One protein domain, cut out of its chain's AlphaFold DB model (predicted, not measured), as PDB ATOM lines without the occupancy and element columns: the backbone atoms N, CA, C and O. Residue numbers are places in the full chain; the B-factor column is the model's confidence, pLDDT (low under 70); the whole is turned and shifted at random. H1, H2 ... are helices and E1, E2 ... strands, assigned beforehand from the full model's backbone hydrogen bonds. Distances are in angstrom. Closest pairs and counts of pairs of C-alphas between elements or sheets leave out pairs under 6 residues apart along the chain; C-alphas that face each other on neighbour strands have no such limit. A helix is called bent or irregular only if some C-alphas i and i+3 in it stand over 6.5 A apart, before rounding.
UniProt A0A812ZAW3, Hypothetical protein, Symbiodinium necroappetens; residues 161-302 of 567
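AT A GLANCE: This is residues 161 to 302 of the 567 residues of the protein "Hypothetical protein" of Symbiodinium necroappetens (UniProt A0A812ZAW3). A twisted sheet of three strands, E1, E2 and E4, is sandwiched between helix H5 on one face and helix H3 on the other, three layers in all. H2 packs beside H3 as a helical hairpin, off the sheet, while E3 and E5 make a small second sheet near the other end of the body. The printed part has 142 residues with five named strands and five named helices, in the order E1 E2 E3 E4 H1 H2 H3 H4 E5 H5; its class is mixed. Both sheets are antiparallel, the larger in the order E1, E2, E4. The whole is compact and rounded, with a radius of gyration of the C-alphas of 15.2 A and spans of 44 by 38 by 26 A.

IN THESE COORDINATES: Find C-alpha 165 at (199.664, 170.460, 269.498), where E1 begins; it runs 19.6 A to residue 171. E2 is residues 177 to 184, 22.7 A long. E3, residues 207 to 209, runs on into E4, residues 212 to 218, at 15 degrees; E4 is 17.3 A long. H1 is residues 219 to 222, and H2, residues 225 to 236, is 15.7 A long. H3 starts at C-alpha 244, (196.389, 174.688, 278.394), and covers 18.2 A to residue 256; it is irregular, but only just, with C-alphas 249 and 252 6.9 A apart. H4 is residues 260 to 263 and E5 residues 274 to 276. H5, residues 286 to 299, runs 19.6 A to C-alpha 299 at (191.939, 174.525, 253.724).

HOW THE PARTS SIT: Start at the hairpin E1 and E2, where N 168 and O 181 are 2.8 A apart. Between E2 and E4, look at N 180 and O 214, 2.8 A. H5 is on this sheet, over E1 and E2, at a height of 9.2 A; its closest C-alphas to E2 are Cys 288 and Asn 184, 5.9 A. H3 is on the opposite face at 10.3 A, along the strands, at 13 degrees to E2 on the local plane. H1 is on the same face as H3, and H4 only grazes the sheet. H3 is the hub: it touches H1 at Leu 255 and Arg 221, 5.5 A, H4 at Pro 253 and Leu 260, 5.4 A, and H2 at Leu 251 and Phe 227, 6.8 A, these being the closest C-alphas. H2 and H3 run opposite ways at a shallow tilt of 13 degrees. In the small sheet, N 208 and O 275 are 2.8 A apart. Every O i to N i+4 pair is within hydrogen-bond range in H5, against 6 of 8 in H2 and 6 of 9 in H3; H1 and H4 are too short for such a pair.

THE WHOLE: The farthest C-alphas, of Ala 200 and Gly 225, are 45.2 A apart. The printed part has no cut. The link from E2 to E3 is long, 22 residues, and residues 236 to 241, of which 236 belongs to H2, stand free. Mean pLDDT of the printed part is 87.3; look for values under 70 at residues 161 to 162 and 197 to 205.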
ATOM      1  N   GLY A 161     204.243 161.001 278.444       55.56
ATOM      2  CA  GLY A 161     204.843 161.342 277.158       55.56
ATOM      3  C   GLY A 161     204.112 162.523 276.523       55.56
ATOM      4  O   GLY A 161     203.190 162.332 275.733       55.56
ATOM      5  N   GLY A 162     204.517 163.735 276.920       66.25
ATOM      6  CA  GLY A 162     203.779 164.984 276.710       66.25
ATOM      7  C   GLY A 162     203.256 165.187 275.288       66.25
ATOM      8  O   GLY A 162     203.953 164.921 274.313       66.25
ATOM      9  N   HIS A 163     202.024 165.677 275.187       74.69
ATOM     10  CA  HIS A 163     201.217 165.676 273.968       74.69
ATOM     11  C   HIS A 163     201.660 166.711 272.921       74.69
ATOM     12  O   HIS A 163     202.177 167.781 273.242       74.69
ATOM     13  N   CYS A 164     201.390 166.416 271.648       82.12
ATOM     14  CA  CYS A 164     201.612 167.345 270.542       82.12
ATOM     15  C   CYS A 164     200.382 168.226 270.295       82.12
ATOM     16  O   CYS A 164     199.241 167.769 270.371       82.12
ATOM     17  N   MET A 165     200.644 169.486 269.955       88.62
ATOM     18  CA  MET A 165     199.664 170.460 269.498       88.62
ATOM     19  C   MET A 165     200.285 171.238 268.337       88.62
ATOM     20  O   MET A 165     201.457 171.616 268.392       88.62
ATOM     21  N   LEU A 166     199.519 171.425 267.265       92.38
ATOM     22  CA  LEU A 166     199.955 172.090 266.041       92.38
ATOM     23  C   LEU A 166     199.084 173.323 265.796       92.38
ATOM     24  O   LEU A 166     197.869 173.215 265.626       92.38
ATOM     25  N   LEU A 167     199.733 174.487 265.756       94.25
ATOM     26  CA  LEU A 167     199.133 175.752 265.350       94.25
ATOM     27  C   LEU A 167     199.331 175.928 263.840       94.25
ATOM     28  O   LEU A 167     200.463 175.952 263.359       94.25
ATOM     29  N   ILE A 168     198.234 176.043 263.098       95.25
ATOM     30  CA  ILE A 168     198.222 176.173 261.641       95.25
ATOM     31  C   ILE A 168     197.680 177.555 261.290       95.25
ATOM     32  O   ILE A 168     196.621 177.955 261.771       95.25
ATOM     33  N   LEU A 169     198.411 178.280 260.446       94.69
ATOM     34  CA  LEU A 169     198.040 179.611 259.976       94.69
ATOM     35  C   LEU A 169     197.697 179.532 258.490       94.69
ATOM     36  O   LEU A 169     198.551 179.196 257.672       94.69
ATOM     37  N   VAL A 170     196.458 179.865 258.144       93.56
ATOM     38  CA  VAL A 170     196.004 179.998 256.758       93.56
ATOM     39  C   VAL A 170     195.849 181.487 256.475       93.56
ATOM     40  O   VAL A 170     195.065 182.168 257.131       93.56
ATOM     41  N   ARG A 171     196.628 182.010 255.527       90.12
ATOM     42  CA  ARG A 171     196.543 183.410 255.099       90.12
ATOM     43  C   ARG A 171     195.546 183.528 253.951       90.12
ATOM     44  O   ARG A 171     195.703 182.830 252.950       90.12
ATOM     45  N   HIS A 172     194.581 184.436 254.064       85.56
ATOM     46  CA  HIS A 172     193.709 184.787 252.943       85.56
ATOM     47  C   HIS A 172     194.471 185.690 251.967       85.56
ATOM     48  O   HIS A 172     195.233 186.561 252.382       85.56
ATOM     49  N   LEU A 173     194.325 185.453 250.660       77.19
ATOM     50  CA  LEU A 173     195.099 186.175 249.637       77.19
ATOM     51  C   LEU A 173     194.623 187.622 249.432       77.19
ATOM     52  O   LEU A 173     195.408 188.457 248.992       77.19
ATOM     53  N   THR A 174     193.356 187.899 249.737       74.00
ATOM     54  CA  THR A 174     192.682 189.186 249.512       74.00
ATOM     55  C   THR A 174     192.650 190.090 250.744       74.00
ATOM     56  O   THR A 174     192.462 191.296 250.601       74.00
ATOM     57  N   ASP A 175     192.863 189.536 251.940       74.94
ATOM     58  CA  ASP A 175     192.500 190.184 253.203       74.94
ATOM     59  C   ASP A 175     193.723 190.364 254.118       74.94
ATOM     60  O   ASP A 175     194.626 189.525 254.156       74.94
ATOM     61  N   GLU A 176     193.712 191.387 254.984       88.75
ATOM     62  CA  GLU A 176     194.639 191.481 256.134       88.75
ATOM     63  C   GLU A 176     194.306 190.463 257.253       88.75
ATOM     64  O   GLU A 176     194.682 190.661 258.409       88.75
ATOM     65  N   ASN A 177     193.599 189.374 256.940       93.75
ATOM     66  CA  ASN A 177     193.090 188.401 257.900       93.75
ATOM     67  C   ASN A 177     193.705 187.009 257.699       93.75
ATOM     68  O   ASN A 177     194.065 186.586 256.598       93.75
ATOM     69  N   PHE A 178     193.788 186.274 258.800       94.81
ATOM     70  CA  PHE A 178     194.235 184.891 258.866       94.81
ATOM     71  C   PHE A 178     193.124 184.021 259.451       94.81
ATOM     72  O   PHE A 178     192.397 184.450 260.344       94.81
ATOM     73  N   THR A 179     193.045 182.768 259.017       95.19
ATOM     74  CA  THR A 179     192.381 181.720 259.794       95.19
ATOM     75  C   THR A 179     193.442 180.981 260.605       95.19
ATOM     76  O   THR A 179     194.440 180.505 260.062       95.19
ATOM     77  N   VAL A 180     193.234 180.893 261.916       96.00
ATOM     78  CA  VAL A 180     194.129 180.226 262.866       96.00
ATOM     79  C   VAL A 180     193.461 178.940 263.327       96.00
ATOM     80  O   VAL A 180     192.366 178.982 263.877       96.00
ATOM     81  N   ALA A 181     194.105 177.794 263.123       96.56
ATOM     82  CA  ALA A 181     193.587 176.505 263.565       96.56
ATOM     83  C   ALA A 181     194.522 175.839 264.576       96.56
ATOM     84  O   ALA A 181     195.741 175.829 264.407       96.56
ATOM     85  N   VAL A 182     193.934 175.257 265.618       96.06
ATOM     86  CA  VAL A 182     194.628 174.500 266.659       96.06
ATOM     87  C   VAL A 182     194.225 173.036 266.534       96.06
ATOM     88  O   VAL A 182     193.083 172.651 266.802       96.06
ATOM     89  N   VAL A 183     195.176 172.208 266.113       95.25
ATOM     90  CA  VAL A 183     195.042 170.749 266.107       95.25
ATOM     91  C   VAL A 183     195.675 170.228 267.390       95.25
ATOM     92  O   VAL A 183     196.842 170.499 267.663       95.25
ATOM     93  N   ASN A 184     194.907 169.489 268.183       92.31
ATOM     94  CA  ASN A 184     195.342 168.959 269.470       92.31
ATOM     95  C   ASN A 184     194.779 167.547 269.676       92.31
ATOM     96  O   ASN A 184     193.641 167.267 269.286       92.31
ATOM     97  N   THR A 185     195.567 166.661 270.286       89.88
ATOM     98  CA  THR A 185     195.170 165.287 270.640       89.88
ATOM     99  C   THR A 185     195.373 164.939 272.119       89.88
ATOM    100  O   THR A 185     195.072 163.809 272.502       89.88
ATOM    101  N   GLY A 186     195.823 165.888 272.951       88.00
ATOM    102  CA  GLY A 186     196.040 165.710 274.393       88.00
ATOM    103  C   GLY A 186     195.433 166.828 275.245       88.00
ATOM    104  O   GLY A 186     194.294 167.245 275.005       88.00
ATOM    105  N   ASP A 187     196.168 167.301 276.261       86.75
ATOM    106  CA  ASP A 187     195.652 168.315 277.189       86.75
ATOM    107  C   ASP A 187     195.263 169.585 276.427       86.75
ATOM    108  O   ASP A 187     195.973 170.068 275.549       86.75
ATOM    109  N   GLY A 188     194.103 170.138 276.756       89.06
ATOM    110  CA  GLY A 188     193.485 171.232 276.016       89.06
ATOM    111  C   GLY A 188     192.264 170.805 275.203       89.06
ATOM    112  O   GLY A 188     191.397 171.640 274.962       89.06
ATOM    113  N   LEU A 189     192.110 169.515 274.874       89.75
ATOM    114  CA  LEU A 189     190.887 168.992 274.243       89.75
ATOM    115  C   LEU A 189     189.606 169.274 275.051       89.75
ATOM    116  O   LEU A 189     188.523 169.323 274.470       89.75
ATOM    117  N   GLN A 190     189.698 169.521 276.362       90.38
ATOM    118  CA  GLN A 190     188.558 169.944 277.178       90.38
ATOM    119  C   GLN A 190     187.955 171.295 276.747       90.38
ATOM    120  O   GLN A 190     186.759 171.495 276.957       90.38
ATOM    121  N   TYR A 191     188.743 172.177 276.114       93.69
ATOM    122  CA  TYR A 191     188.293 173.468 275.572       93.69
ATOM    123  C   TYR A 191     187.744 173.372 274.141       93.69
ATOM    124  O   TYR A 191     187.156 174.330 273.650       93.69
ATOM    125  N   HIS A 192     187.930 172.237 273.460       94.19
ATOM    126  CA  HIS A 192     187.369 172.014 272.128       94.19
ATOM    127  C   HIS A 192     185.880 171.648 272.231       94.19
ATOM    128  O   HIS A 192     185.518 170.898 273.149       94.19
ATOM    129  N   PRO A 193     185.021 172.092 271.296       93.38
ATOM    130  CA  PRO A 193     183.606 171.731 271.280       93.38
ATOM    131  C   PRO A 193     183.363 170.226 271.397       93.38
ATOM    132  O   PRO A 193     184.027 169.406 270.754       93.38
ATOM    133  N   LEU A 194     182.414 169.873 272.261       90.38
ATOM    134  CA  LEU A 194     181.994 168.503 272.523       90.38
ATOM    135  C   LEU A 194     180.697 168.213 271.773       90.38
ATOM    136  O   LEU A 194     179.729 168.958 271.902       90.38
ATOM    137  N   ARG A 195     180.656 167.084 271.068       85.75
ATOM    138  CA  ARG A 195     179.431 166.524 270.504       85.75
ATOM    139  C   ARG A 195     179.186 165.158 271.133       85.75
ATOM    140  O   ARG A 195     179.972 164.224 270.950       85.75
ATOM    141  N   ALA A 196     178.099 165.063 271.895       72.62
ATOM    142  CA  ALA A 196     177.571 163.782 272.337       72.62
ATOM    143  C   ALA A 196     177.141 162.989 271.094       72.62
ATOM    144  O   ALA A 196     176.375 163.484 270.266       72.62
ATOM    145  N   SER A 197     177.672 161.781 270.940       59.47
ATOM    146  CA  SER A 197     177.316 160.871 269.855       59.47
ATOM    147  C   SER A 197     175.946 160.254 270.132       59.47
ATOM    148  O   SER A 197     175.845 159.202 270.748       59.47
ATOM    149  N   GLY A 198     174.880 160.901 269.658       54.41
ATOM    150  CA  GLY A 198     173.562 160.259 269.560       54.41
ATOM    151  C   GLY A 198     173.502 159.169 268.479       54.41
ATOM    152  O   GLY A 198     172.540 158.410 268.426       54.41
ATOM    153  N   GLU A 199     174.526 159.083 267.624       52.75
ATOM    154  CA  GLU A 199     174.587 158.202 266.458       52.75
ATOM    155  C   GLU A 199     175.846 157.311 266.476       52.75
ATOM    156  O   GLU A 199     176.868 157.630 267.090       52.75
ATOM    157  N   ALA A 200     175.726 156.154 265.822       46.19
ATOM    158  CA  ALA A 200     176.685 155.045 265.776       46.19
ATOM    159  C   ALA A 200     178.069 155.444 265.188       46.19
ATOM    160  O   ALA A 200     178.147 156.410 264.430       46.19
ATOM    161  N   PRO A 201     179.178 154.721 265.483       50.50
ATOM    162  CA  PRO A 201     179.266 153.338 265.981       50.50
ATOM    163  C   PRO A 201     179.491 153.181 267.493       50.50
ATOM    164  O   PRO A 201     179.669 152.061 267.969       50.50
ATOM    165  N   SER A 202     179.553 154.266 268.264       56.38
ATOM    166  CA  SER A 202     179.820 154.194 269.708       56.38
ATOM    167  C   SER A 202     179.134 155.352 270.433       56.38
ATOM    168  O   SER A 202     179.787 156.365 270.679       56.38
ATOM    169  N   PRO A 203     177.836 155.231 270.773       58.66
ATOM    170  CA  PRO A 203     177.074 156.330 271.371       58.66
ATOM    171  C   PRO A 203     177.613 156.779 272.742       58.66
ATOM    172  O   PRO A 203     177.390 157.911 273.160       58.66
ATOM    173  N   GLU A 204     178.390 155.925 273.409       59.88
ATOM    174  CA  GLU A 204     179.051 156.199 274.692       59.88
ATOM    175  C   GLU A 204     180.350 157.026 274.561       59.88
ATOM    176  O   GLU A 204     180.849 157.557 275.556       59.88
ATOM    177  N   LEU A 205     180.927 157.159 273.357       68.38
ATOM    178  CA  LEU A 205     182.218 157.827 273.148       68.38
ATOM    179  C   LEU A 205     182.055 159.292 272.727       68.38
ATOM    180  O   LEU A 205     181.996 159.632 271.548       68.38
ATOM    181  N   ALA A 206     182.103 160.171 273.727       76.94
ATOM    182  CA  ALA A 206     182.188 161.620 273.582       76.94
ATOM    183  C   ALA A 206     183.196 162.068 272.493       76.94
ATOM    184  O   ALA A 206     184.411 161.884 272.628       76.94
ATOM    185  N   THR A 207     182.700 162.709 271.428       88.94
ATOM    186  CA  THR A 207     183.537 163.212 270.323       88.94
ATOM    187  C   THR A 207     183.885 164.687 270.506       88.94
ATOM    188  O   THR A 207     183.055 165.490 270.935       88.94
ATOM    189  N   ARG A 208     185.123 165.064 270.178       91.25
ATOM    190  CA  ARG A 208     185.622 166.444 270.247       91.25
ATOM    191  C   ARG A 208     185.980 166.945 268.854       91.25
ATOM    192  O   ARG A 208     186.571 166.216 268.055       91.25
ATOM    193  N   GLN A 209     185.660 168.205 268.599       92.50
ATOM    194  CA  GLN A 209     186.086 168.943 267.415       92.50
ATOM    195  C   GLN A 209     187.616 168.999 267.329       92.50
ATOM    196  O   GLN A 209     188.282 169.439 268.264       92.50
ATOM    197  N   CYS A 210     188.200 168.557 266.218       89.38
ATOM    198  CA  CYS A 210     189.636 168.625 265.976       89.38
ATOM    199  C   CYS A 210     189.881 168.761 264.461       89.38
ATOM    200  O   CYS A 210     189.691 167.778 263.742       89.38
ATOM    201  N   PRO A 211     190.303 169.935 263.954       93.88
ATOM    202  CA  PRO A 211     190.794 171.114 264.684       93.88
ATOM    203  C   PRO A 211     189.721 172.020 265.293       93.88
ATOM    204  O   PRO A 211     188.566 172.019 264.880       93.88
ATOM    205  N   LEU A 212     190.157 172.860 266.233       95.56
ATOM    206  CA  LEU A 212     189.479 174.107 266.590       95.56
ATOM    207  C   LEU A 212     189.937 175.210 265.623       95.56
ATOM    208  O   LEU A 212     191.136 175.330 265.380       95.56
ATOM    209  N   VAL A 213     189.017 176.005 265.073       96.06
ATOM    210  CA  VAL A 213     189.302 176.985 264.009       96.06
ATOM    211  C   VAL A 213     188.800 178.369 264.424       96.06
ATOM    212  O   VAL A 213     187.679 178.497 264.893       96.06
ATOM    213  N   LEU A 214     189.628 179.399 264.242       95.69
ATOM    214  CA  LEU A 214     189.290 180.809 264.431       95.69
ATOM    215  C   LEU A 214     189.471 181.528 263.090       95.69
ATOM    216  O   LEU A 214     190.601 181.690 262.626       95.69
ATOM    217  N   THR A 215     188.378 181.938 262.451       94.44
ATOM    218  CA  THR A 215     188.409 182.732 261.207       94.44
ATOM    219  C   THR A 215     188.719 184.202 261.498       94.44
ATOM    220  O   THR A 215     188.652 184.631 262.648       94.44
ATOM    221  N   ASP A 216     189.022 184.998 260.471       94.06
ATOM    222  CA  ASP A 216     189.015 186.472 260.551       94.06
ATOM    223  C   ASP A 216     189.927 187.065 261.644       94.06
ATOM    224  O   ASP A 216     189.618 188.083 262.266       94.06
ATOM    225  N   VAL A 217     191.065 186.415 261.906       95.75
ATOM    226  CA  VAL A 217     192.077 186.892 262.854       95.75
ATOM    227  C   VAL A 217     192.905 187.999 262.192       95.75
ATOM    228  O   VAL A 217     193.607 187.715 261.219       95.75
ATOM    229  N   PRO A 218     192.918 189.239 262.718       95.62
ATOM    230  CA  PRO A 218     193.656 190.331 262.086       95.62
ATOM    231  C   PRO A 218     195.167 190.071 262.048       95.62
ATOM    232  O   PRO A 218     195.766 189.702 263.063       95.62
ATOM    233  N   ALA A 219     195.823 190.366 260.923       94.12
ATOM    234  CA  ALA A 219     197.266 190.191 260.732       94.12
ATOM    235  C   ALA A 219     198.086 190.817 261.871       94.12
ATOM    236  O   ALA A 219     198.966 190.178 262.437       94.12
ATOM    237  N   LYS A 220     197.725 192.038 262.288       94.94
ATOM    238  CA  LYS A 220     198.379 192.796 263.375       94.94
ATOM    239  C   LYS A 220     198.306 192.101 264.747       94.94
ATOM    240  O   LYS A 220     199.066 192.447 265.649       94.94
ATOM    241  N   ARG A 221     197.381 191.151 264.934       94.69
ATOM    242  CA  ARG A 221     197.245 190.332 266.152       94.69
ATOM    243  C   ARG A 221     198.140 189.102 266.077       94.69
ATOM    244  O   ARG A 221     198.867 188.843 267.031       94.69
ATOM    245  N   ILE A 222     198.138 188.395 264.945       93.56
ATOM    246  CA  ILE A 222     198.955 187.187 264.776       93.56
ATOM    247  C   ILE A 222     200.445 187.496 264.577       93.56
ATOM    248  O   ILE A 222     201.272 186.680 264.947       93.56
ATOM    249  N   THR A 223     200.828 188.676 264.075       92.56
ATOM    250  CA  THR A 223     202.241 189.111 264.010       92.56
ATOM    251  C   THR A 223     202.745 189.762 265.303       92.56
ATOM    252  O   THR A 223     203.903 190.169 265.382       92.56
ATOM    253  N   CYS A 224     201.911 189.860 266.345       94.94
ATOM    254  CA  CYS A 224     202.295 190.482 267.608       94.94
ATOM    255  C   CYS A 224     203.370 189.654 268.333       94.94
ATOM    256  O   CYS A 224     203.117 188.522 268.752       94.94
ATOM    257  N   GLY A 225     204.550 190.241 268.559       94.50
ATOM    258  CA  GLY A 225     205.647 189.586 269.284       94.50
ATOM    259  C   GLY A 225     205.246 189.090 270.680       94.50
ATOM    260  O   GLY A 225     205.666 188.011 271.086       94.50
ATOM    261  N   THR A 226     204.354 189.802 271.378       94.44
ATOM    262  CA  THR A 226     203.828 189.395 272.692       94.44
ATOM    263  C   THR A 226     203.013 188.100 272.628       94.44
ATOM    264  O   THR A 226     203.124 187.275 273.533       94.44
ATOM    265  N   PHE A 227     202.225 187.887 271.566       94.88
ATOM    266  CA  PHE A 227     201.468 186.642 271.379       94.88
ATOM    267  C   PHE A 227     202.425 185.452 271.236       94.88
ATOM    268  O   PHE A 227     202.319 184.482 271.987       94.88
ATOM    269  N   TRP A 228     203.416 185.566 270.345       93.19
ATOM    270  CA  TRP A 228     204.423 184.520 270.150       93.19
ATOM    271  C   TRP A 228     205.285 184.302 271.387       93.19
ATOM    272  O   TRP A 228     205.502 183.157 271.763       93.19
ATOM    273  N   TYR A 229     205.722 185.360 272.071       93.62
ATOM    274  CA  TYR A 229     206.466 185.248 273.325       93.62
ATOM    275  C   TYR A 229     205.684 184.457 274.383       93.62
ATOM    276  O   TYR A 229     206.230 183.537 274.994       93.62
ATOM    277  N   LEU A 230     204.397 184.766 274.584       92.38
ATOM    278  CA  LEU A 230     203.564 184.062 275.559       92.38
ATOM    279  C   LEU A 230     203.257 182.619 275.142       92.38
ATOM    280  O   LEU A 230     203.177 181.759 276.018       92.38
ATOM    281  N   LEU A 231     203.141 182.337 273.841       90.94
ATOM    282  CA  LEU A 231     203.017 180.978 273.312       90.94
ATOM    283  C   LEU A 231     204.318 180.179 273.521       90.94
ATOM    284  O   LEU A 231     204.297 179.100 274.110       90.94
ATOM    285  N   PHE A 232     205.471 180.731 273.131       89.44
ATOM    286  CA  PHE A 232     206.779 180.088 273.298       89.44
ATOM    287  C   PHE A 232     207.171 179.904 274.768       89.44
ATOM    288  O   PHE A 232     207.784 178.895 275.123       89.44
ATOM    289  N   ARG A 233     206.754 180.814 275.657       89.19
ATOM    290  CA  ARG A 233     206.933 180.685 277.110       89.19
ATOM    291  C   ARG A 233     206.335 179.386 277.666       89.19
ATOM    292  O   ARG A 233     206.889 178.863 278.629       89.19
ATOM    293  N   GLN A 234     205.271 178.845 277.068       85.62
ATOM    294  CA  GLN A 234     204.672 177.565 277.480       85.62
ATOM    295  C   GLN A 234     205.640 176.389 277.263       85.62
ATOM    296  O   GLN A 234     205.735 175.501 278.107       85.62
ATOM    297  N   PHE A 235     206.422 176.424 276.178       80.75
ATOM    298  CA  PHE A 235     207.447 175.419 275.876       80.75
ATOM    299  C   PHE A 235     208.729 175.612 276.701       80.75
ATOM    300  O   PHE A 235     209.312 174.637 277.170       80.75
ATOM    301  N   VAL A 236     209.165 176.862 276.909       83.75
ATOM    302  CA  VAL A 236     210.415 177.177 277.633       83.75
ATOM    303  C   VAL A 236     210.256 177.053 279.155       83.75
ATOM    304  O   VAL A 236     211.191 176.657 279.851       83.75
ATOM    305  N   ARG A 237     209.084 177.402 279.699       83.25
ATOM    306  CA  ARG A 237     208.778 177.361 281.138       83.25
ATOM    307  C   ARG A 237     207.433 176.661 281.380       83.25
ATOM    308  O   ARG A 237     206.465 177.345 281.728       83.25
ATOM    309  N   PRO A 238     207.363 175.321 281.257       74.31
ATOM    310  CA  PRO A 238     206.175 174.558 281.626       74.31
ATOM    311  C   PRO A 238     205.902 174.717 283.129       74.31
ATOM    312  O   PRO A 238     206.603 174.184 283.993       74.31
ATOM    313  N   GLN A 239     204.881 175.513 283.421       79.38
ATOM    314  CA  GLN A 239     204.284 175.749 284.733       79.38
ATOM    315  C   GLN A 239     202.776 175.567 284.558       79.38
ATOM    316  O   GLN A 239     202.265 175.785 283.460       79.38
ATOM    317  N   THR A 240     202.046 175.240 285.621       77.31
ATOM    318  CA  THR A 240     200.577 175.125 285.577       77.31
ATOM    319  C   THR A 240     199.909 176.407 285.059       77.31
ATOM    320  O   THR A 240     198.990 176.335 284.248       77.31
ATOM    321  N   SER A 241     200.454 177.579 285.407       83.00
ATOM    322  CA  SER A 241     200.037 178.894 284.886       83.00
ATOM    323  C   SER A 241     200.319 179.120 283.394       83.00
ATOM    324  O   SER A 241     199.718 179.998 282.785       83.00
ATOM    325  N   ASN A 242     201.255 178.369 282.807       83.38
ATOM    326  CA  ASN A 242     201.684 178.485 281.409       83.38
ATOM    327  C   ASN A 242     201.242 177.245 280.596       83.38
ATOM    328  O   ASN A 242     201.905 176.883 279.628       83.38
ATOM    329  N   GLY A 243     200.182 176.555 281.030       86.75
ATOM    330  CA  GLY A 243     199.645 175.352 280.387       86.75
ATOM    331  C   GLY A 243     198.424 175.620 279.490       86.75
ATOM    332  O   GLY A 243     198.224 176.755 279.046       86.75
ATOM    333  N   PRO A 244     197.559 174.603 279.272       90.69
ATOM    334  CA  PRO A 244     196.389 174.688 278.394       90.69
ATOM    335  C   PRO A 244     195.512 175.916 278.598       90.69
ATOM    336  O   PRO A 244     195.111 176.568 277.635       90.69
ATOM    337  N   GLN A 245     195.253 176.254 279.858       92.31
ATOM    338  CA  GLN A 245     194.404 177.377 280.221       92.31
ATOM    339  C   GLN A 245     194.907 178.690 279.609       92.31
ATOM    340  O   GLN A 245     194.114 179.417 279.020       92.31
ATOM    341  N   LEU A 246     196.219 178.959 279.634       93.56
ATOM    342  CA  LEU A 246     196.777 180.186 279.061       93.56
ATOM    343  C   LEU A 246     196.524 180.277 277.547       93.56
ATOM    344  O   LEU A 246     196.155 181.346 277.062       93.56
ATOM    345  N   LEU A 247     196.664 179.175 276.797       94.50
ATOM    346  CA  LEU A 247     196.355 179.178 275.364       94.50
ATOM    347  C   LEU A 247     194.861 179.432 275.115       94.50
ATOM    348  O   LEU A 247     194.512 180.412 274.458       94.50
ATOM    349  N   TYR A 248     193.987 178.568 275.637       95.88
ATOM    350  CA  TYR A 248     192.569 178.566 275.262       95.88
ATOM    351  C   TYR A 248     191.746 179.663 275.957       95.88
ATOM    352  O   TYR A 248     190.817 180.187 275.350       95.88
ATOM    353  N   SER A 249     192.073 180.056 277.194       94.81
ATOM    354  CA  SER A 249     191.324 181.096 277.921       94.81
ATOM    355  C   SER A 249     191.846 182.513 277.685       94.81
ATOM    356  O   SER A 249     191.128 183.463 277.981       94.81
ATOM    357  N   THR A 250     193.091 182.670 277.217       95.56
ATOM    358  CA  THR A 250     193.745 183.985 277.118       95.56
ATOM    359  C   THR A 250     194.269 184.252 275.711       95.56
ATOM    360  O   THR A 250     193.781 185.164 275.050       95.56
ATOM    361  N   LEU A 251     195.225 183.460 275.212       96.44
ATOM    362  CA  LEU A 251     195.918 183.783 273.957       96.44
ATOM    363  C   LEU A 251     195.017 183.691 272.720       96.44
ATOM    364  O   LEU A 251     195.066 184.595 271.889       96.44
ATOM    365  N   LEU A 252     194.180 182.654 272.598       96.31
ATOM    366  CA  LEU A 252     193.246 182.538 271.471       96.31
ATOM    367  C   LEU A 252     192.158 183.639 271.512       96.31
ATOM    368  O   LEU A 252     192.036 184.361 270.522       96.31
ATOM    369  N   PRO A 253     191.462 183.901 272.643       96.69
ATOM    370  CA  PRO A 253     190.586 185.071 272.786       96.69
ATOM    371  C   PRO A 253     191.249 186.420 272.467       96.69
ATOM    372  O   PRO A 253     190.633 187.283 271.840       96.69
ATOM    373  N   MET A 254     192.521 186.619 272.839       96.44
ATOM    374  CA  MET A 254     193.264 187.859 272.558       96.44
ATOM    375  C   MET A 254     193.472 188.142 271.061       96.44
ATOM    376  O   MET A 254     193.682 189.308 270.702       96.44
ATOM    377  N   LEU A 255     193.412 187.118 270.198       96.06
ATOM    378  CA  LEU A 255     193.539 187.275 268.747       96.06
ATOM    379  C   LEU A 255     192.323 187.990 268.140       96.06
ATOM    380  O   LEU A 255     192.513 188.921 267.358       96.06
ATOM    381  N   LYS A 256     191.100 187.617 268.543       94.31
ATOM    382  CA  LYS A 256     189.840 188.202 268.032       94.31
ATOM    383  C   LYS A 256     189.163 189.208 268.977       94.31
ATOM    384  O   LYS A 256     188.226 189.879 268.567       94.31
ATOM    385  N   LYS A 257     189.650 189.360 270.217       95.00
ATOM    386  CA  LYS A 257     189.019 190.134 271.312       95.00
ATOM    387  C   LYS A 257     187.609 189.650 271.696       95.00
ATOM    388  O   LYS A 257     186.797 190.443 272.168       95.00
ATOM    389  N   GLN A 258     187.326 188.363 271.529       95.19
ATOM    390  CA  GLN A 258     186.040 187.752 271.877       95.19
ATOM    391  C   GLN A 258     186.252 186.448 272.662       95.19
ATOM    392  O   GLN A 258     187.337 185.867 272.575       95.19
ATOM    393  N   PRO A 259     185.261 185.972 273.438       94.62
ATOM    394  CA  PRO A 259     185.334 184.663 274.081       94.62
ATOM    395  C   PRO A 259     185.513 183.554 273.040       94.62
ATOM    396  O   PRO A 259     184.852 183.578 272.008       94.62
ATOM    397  N   LEU A 260     186.339 182.545 273.338       93.50
ATOM    398  CA  LEU A 260     186.649 181.453 272.400       93.50
ATOM    399  C   LEU A 260     185.398 180.730 271.866       93.50
ATOM    400  O   LEU A 260     185.377 180.284 270.725       93.50
ATOM    401  N   ALA A 261     184.346 180.643 272.684       93.31
ATOM    402  CA  ALA A 261     183.089 180.001 272.310       93.31
ATOM    403  C   ALA A 261     182.291 180.747 271.223       93.31
ATOM    404  O   ALA A 261     181.391 180.157 270.637       93.31
ATOM    405  N   ALA A 262     182.614 182.015 270.934       92.75
ATOM    406  CA  ALA A 262     181.982 182.780 269.859       92.75
ATOM    407  C   ALA A 262     182.419 182.323 268.453       92.75
ATOM    408  O   ALA A 262     181.755 182.652 267.476       92.75
ATOM    409  N   ASP A 263     183.519 181.570 268.347       90.38
ATOM    410  CA  ASP A 263     184.014 181.004 267.085       90.38
ATOM    411  C   ASP A 263     183.446 179.603 266.781       90.38
ATOM    412  O   ASP A 263     183.694 179.060 265.709       90.38
ATOM    413  N   PHE A 264     182.689 178.994 267.701       92.44
ATOM    414  CA  PHE A 264     182.197 177.623 267.548       92.44
ATOM    415  C   PHE A 264     181.022 177.543 266.560       92.44
ATOM    416  O   PHE A 264     179.961 178.118 266.801       92.44
ATOM    417  N   GLY A 265     181.179 176.773 265.480       88.19
ATOM    418  CA  GLY A 265     180.166 176.591 264.437       88.19
ATOM    419  C   GLY A 265     180.185 177.664 263.341       88.19
ATOM    420  O   GLY A 265     179.307 177.653 262.480       88.19
ATOM    421  N   VAL A 266     181.165 178.574 263.365       89.94
ATOM    422  CA  VAL A 266     181.360 179.645 262.365       89.94
ATOM    423  C   VAL A 266     182.381 179.227 261.288       89.94
ATOM    424  O   VAL A 266     182.527 179.878 260.255       89.94
ATOM    425  N   GLU A 267     183.087 178.116 261.503       90.81
ATOM    426  CA  GLU A 267     184.069 177.549 260.581       90.81
ATOM    427  C   GLU A 267     183.533 177.228 259.162       90.81
ATOM    428  O   GLU A 267     182.387 176.803 258.994       90.81
ATOM    429  N   PRO A 268     184.383 177.314 258.115       89.44
ATOM    430  CA  PRO A 268     184.005 176.885 256.770       89.44
ATOM    431  C   PRO A 268     183.678 175.384 256.690       89.44
ATOM    432  O   PRO A 268     184.267 174.544 257.382       89.44
ATOM    433  N   SER A 269     182.756 175.018 255.799       87.56
ATOM    434  CA  SER A 269     182.178 173.671 255.759       87.56
ATOM    435  C   SER A 269     183.219 172.560 255.521       87.56
ATOM    436  O   SER A 269     184.003 172.540 254.567       87.56
ATOM    437  N   GLY A 270     183.243 171.593 256.441       86.12
ATOM    438  CA  GLY A 270     184.180 170.469 256.421       86.12
ATOM    439  C   GLY A 270     185.654 170.852 256.613       86.12
ATOM    440  O   GLY A 270     186.521 170.056 256.256       86.12
ATOM    441  N   TRP A 271     185.970 172.043 257.135       90.88
ATOM    442  CA  TRP A 271     187.292 172.314 257.728       90.88
ATOM    443  C   TRP A 271     187.446 171.634 259.095       90.88
ATOM    444  O   TRP A 271     188.557 171.410 259.566       90.88
ATOM    445  N   VAL A 272     186.326 171.283 259.721       90.19
ATOM    446  CA  VAL A 272     186.246 170.690 261.051       90.19
ATOM    447  C   VAL A 272     185.741 169.255 260.969       90.19
ATOM    448  O   VAL A 272     184.814 168.949 260.221       90.19
ATOM    449  N   GLU A 273     186.340 168.384 261.778       88.81
ATOM    450  CA  GLU A 273     185.890 167.015 262.010       88.81
ATOM    451  C   GLU A 273     185.695 166.794 263.518       88.81
ATOM    452  O   GLU A 273     186.474 167.283 264.339       88.81
ATOM    453  N   PHE A 274     184.653 166.050 263.889       89.88
ATOM    454  CA  PHE A 274     184.466 165.568 265.256       89.88
ATOM    455  C   PHE A 274     185.052 164.165 265.353       89.88
ATOM    456  O   PHE A 274     184.618 163.250 264.658       89.88
ATOM    457  N   CYS A 275     186.056 163.995 266.206       86.88
ATOM    458  CA  CYS A 275     186.743 162.722 266.386       86.88
ATOM    459  C   CYS A 275     186.599 162.217 267.826       86.88
ATOM    460  O   CYS A 275     186.518 163.029 268.753       86.88
ATOM    461  N   PRO A 276     186.662 160.895 268.062       85.31
ATOM    462  CA  PRO A 276     186.841 160.378 269.411       85.31
ATOM    463  C   PRO A 276     188.157 160.891 270.018       85.31
ATOM    464  O   PRO A 276     189.168 161.097 269.322       85.31
ATOM    465  N   VAL A 277     188.137 161.088 271.336       83.62
ATOM    466  CA  VAL A 277     189.339 161.372 272.129       83.62
ATOM    467  C   VAL A 277     190.217 160.109 272.152       83.62
ATOM    468  O   VAL A 277     189.692 159.024 272.410       83.62
ATOM    469  N   PRO A 278     191.534 160.191 271.877       81.00
ATOM    470  CA  PRO A 278     192.408 159.021 271.927       81.00
ATOM    471  C   PRO A 278     192.476 158.415 273.339       81.00
ATOM    472  O   PRO A 278     193.105 158.972 274.233       81.00
ATOM    473  N   VAL A 279     191.867 157.239 273.533       72.69
ATOM    474  CA  VAL A 279     191.779 156.532 274.836       72.69
ATOM    475  C   VAL A 279     193.159 156.191 275.426       72.69
ATOM    476  O   VAL A 279     193.311 156.033 276.632       72.69
ATOM    477  N   ALA A 280     194.183 156.081 274.578       70.81
ATOM    478  CA  ALA A 280     195.569 155.814 274.958       70.81
ATOM    479  C   ALA A 280     196.471 157.065 274.927       70.81
ATOM    480  O   ALA A 280     197.692 156.923 274.974       70.81
ATOM    481  N   GLY A 281     195.894 158.260 274.761       76.94
ATOM    482  CA  GLY A 281     196.627 159.437 274.297       76.94
ATOM    483  C   GLY A 281     197.151 159.267 272.862       76.94
ATOM    484  O   GLY A 281     196.755 158.356 272.131       76.94
ATOM    485  N   ASP A 282     198.056 160.154 272.457       78.94
ATOM    486  CA  ASP A 282     198.727 160.136 271.150       78.94
ATOM    487  C   ASP A 282     200.246 160.247 271.339       78.94
ATOM    488  O   ASP A 282     200.881 161.188 270.875       78.94
ATOM    489  N   GLY A 283     200.850 159.281 272.042       77.50
ATOM    490  CA  GLY A 283     202.294 159.283 272.339       77.50
ATOM    491  C   GLY A 283     203.211 159.204 271.105       77.50
ATOM    492  O   GLY A 283     204.418 159.396 271.218       77.50
ATOM    493  N   SER A 284     202.648 158.937 269.922       78.38
ATOM    494  CA  SER A 284     203.352 158.972 268.630       78.38
ATOM    495  C   SER A 284     203.250 160.320 267.904       78.38
ATOM    496  O   SER A 284     203.938 160.532 266.905       78.38
ATOM    497  N   PHE A 285     202.334 161.186 268.353       87.56
ATOM    498  CA  PHE A 285     201.896 162.432 267.710       87.56
ATOM    499  C   PHE A 285     201.330 162.272 266.289       87.56
ATOM    500  O   PHE A 285     201.039 163.261 265.610       87.56
ATOM    501  N   MET A 286     201.167 161.031 265.826       85.75
ATOM    502  CA  MET A 286     200.724 160.713 264.477       85.75
ATOM    503  C   MET A 286     199.250 161.067 264.282       85.75
ATOM    504  O   MET A 286     198.881 161.499 263.195       85.75
ATOM    505  N   ILE A 287     198.405 160.947 265.314       88.69
ATOM    506  CA  ILE A 287     196.988 161.323 265.195       88.69
ATOM    507  C   ILE A 287     196.879 162.846 265.022       88.69
ATOM    508  O   ILE A 287     196.174 163.307 264.124       88.69
ATOM    509  N   CYS A 288     197.626 163.626 265.811       91.19
ATOM    510  CA  CYS A 288     197.702 165.083 265.676       91.19
ATOM    511  C   CYS A 288     198.203 165.491 264.286       91.19
ATOM    512  O   CYS A 288     197.588 166.317 263.612       91.19
ATOM    513  N   LEU A 289     199.287 164.868 263.820       91.44
ATOM    514  CA  LEU A 289     199.890 165.167 262.525       91.44
ATOM    515  C   LEU A 289     198.966 164.817 261.348       91.44
ATOM    516  O   LEU A 289     198.838 165.607 260.417       91.44
ATOM    517  N   LEU A 290     198.279 163.673 261.392       91.38
ATOM    518  CA  LEU A 290     197.330 163.270 260.350       91.38
ATOM    519  C   LEU A 290     196.104 164.192 260.295       91.38
ATOM    520  O   LEU A 290     195.701 164.590 259.202       91.38
ATOM    521  N   ARG A 291     195.555 164.592 261.453       91.94
ATOM    522  CA  ARG A 291     194.465 165.584 261.524       91.94
ATOM    523  C   ARG A 291     194.911 166.947 260.985       91.94
ATOM    524  O   ARG A 291     194.166 167.571 260.235       91.94
ATOM    525  N   ALA A 292     196.144 167.369 261.276       93.62
ATOM    526  CA  ALA A 292     196.732 168.592 260.728       93.62
ATOM    527  C   ALA A 292     196.911 168.541 259.203       93.62
ATOM    528  O   ALA A 292     196.517 169.477 258.513       93.62
ATOM    529  N   VAL A 293     197.439 167.441 258.657       93.38
ATOM    530  CA  VAL A 293     197.562 167.255 257.199       93.38
ATOM    531  C   VAL A 293     196.185 167.273 256.530       93.38
ATOM    532  O   VAL A 293     196.013 167.965 255.527       93.38
ATOM    533  N   ARG A 294     195.188 166.578 257.098       93.56
ATOM    534  CA  ARG A 294     193.811 166.585 256.582       93.56
ATOM    535  C   ARG A 294     193.203 167.988 256.606       93.56
ATOM    536  O   ARG A 294     192.621 168.398 255.603       93.56
ATOM    537  N   PHE A 295     193.384 168.739 257.695       94.44
ATOM    538  CA  PHE A 295     192.958 170.138 257.780       94.44
ATOM    539  C   PHE A 295     193.608 171.002 256.698       94.44
ATOM    540  O   PHE A 295     192.894 171.673 255.960       94.44
ATOM    541  N   CYS A 296     194.936 170.951 256.549       94.00
ATOM    542  CA  CYS A 296     195.643 171.717 255.522       94.00
ATOM    543  C   CYS A 296     195.116 171.402 254.115       94.00
ATOM    544  O   CYS A 296     194.890 172.318 253.331       94.00
ATOM    545  N   LEU A 297     194.856 170.129 253.802       94.06
ATOM    546  CA  LEU A 297     194.278 169.737 252.513       94.06
ATOM    547  C   LEU A 297     192.869 170.318 252.308       94.06
ATOM    548  O   LEU A 297     192.588 170.838 251.229       94.06
ATOM    549  N   ARG A 298     192.002 170.291 253.332       94.00
ATOM    550  CA  ARG A 298     190.669 170.924 253.284       94.00
ATOM    551  C   ARG A 298     190.756 172.444 253.133       94.00
ATOM    552  O   ARG A 298     190.013 173.006 252.333       94.00
ATOM    553  N   ALA A 299     191.689 173.090 253.830       91.56
ATOM    554  CA  ALA A 299     191.939 174.525 253.724       91.56
ATOM    555  C   ALA A 299     192.474 174.934 252.339       91.56
ATOM    556  O   ALA A 299     192.124 175.996 251.834       91.56
ATOM    557  N   CYS A 300     193.246 174.064 251.680       91.94
ATOM    558  CA  CYS A 300     193.660 174.214 250.281       91.94
ATOM    559  C   CYS A 300     192.572 173.819 249.255       91.94
ATOM    560  O   CYS A 300     192.871 173.731 248.067       91.94
ATOM    561  N   GLY A 301     191.331 173.555 249.682       91.69
ATOM    562  CA  GLY A 301     190.203 173.256 248.793       91.69
ATOM    563  C   GLY A 301     190.081 171.800 248.324       91.69
ATOM    564  O   GLY A 301     189.234 171.509 247.482       91.69
ATOM    565  N   ALA A 302     190.871 170.859 248.854       92.50
ATOM    566  CA  ALA A 302     190.720 169.443 248.508       92.50
ATOM    567  C   ALA A 302     189.371 168.882 248.996       92.50
ATOM    568  O   ALA A 302     188.905 169.223 250.088       92.50
TER     569      ALA A 302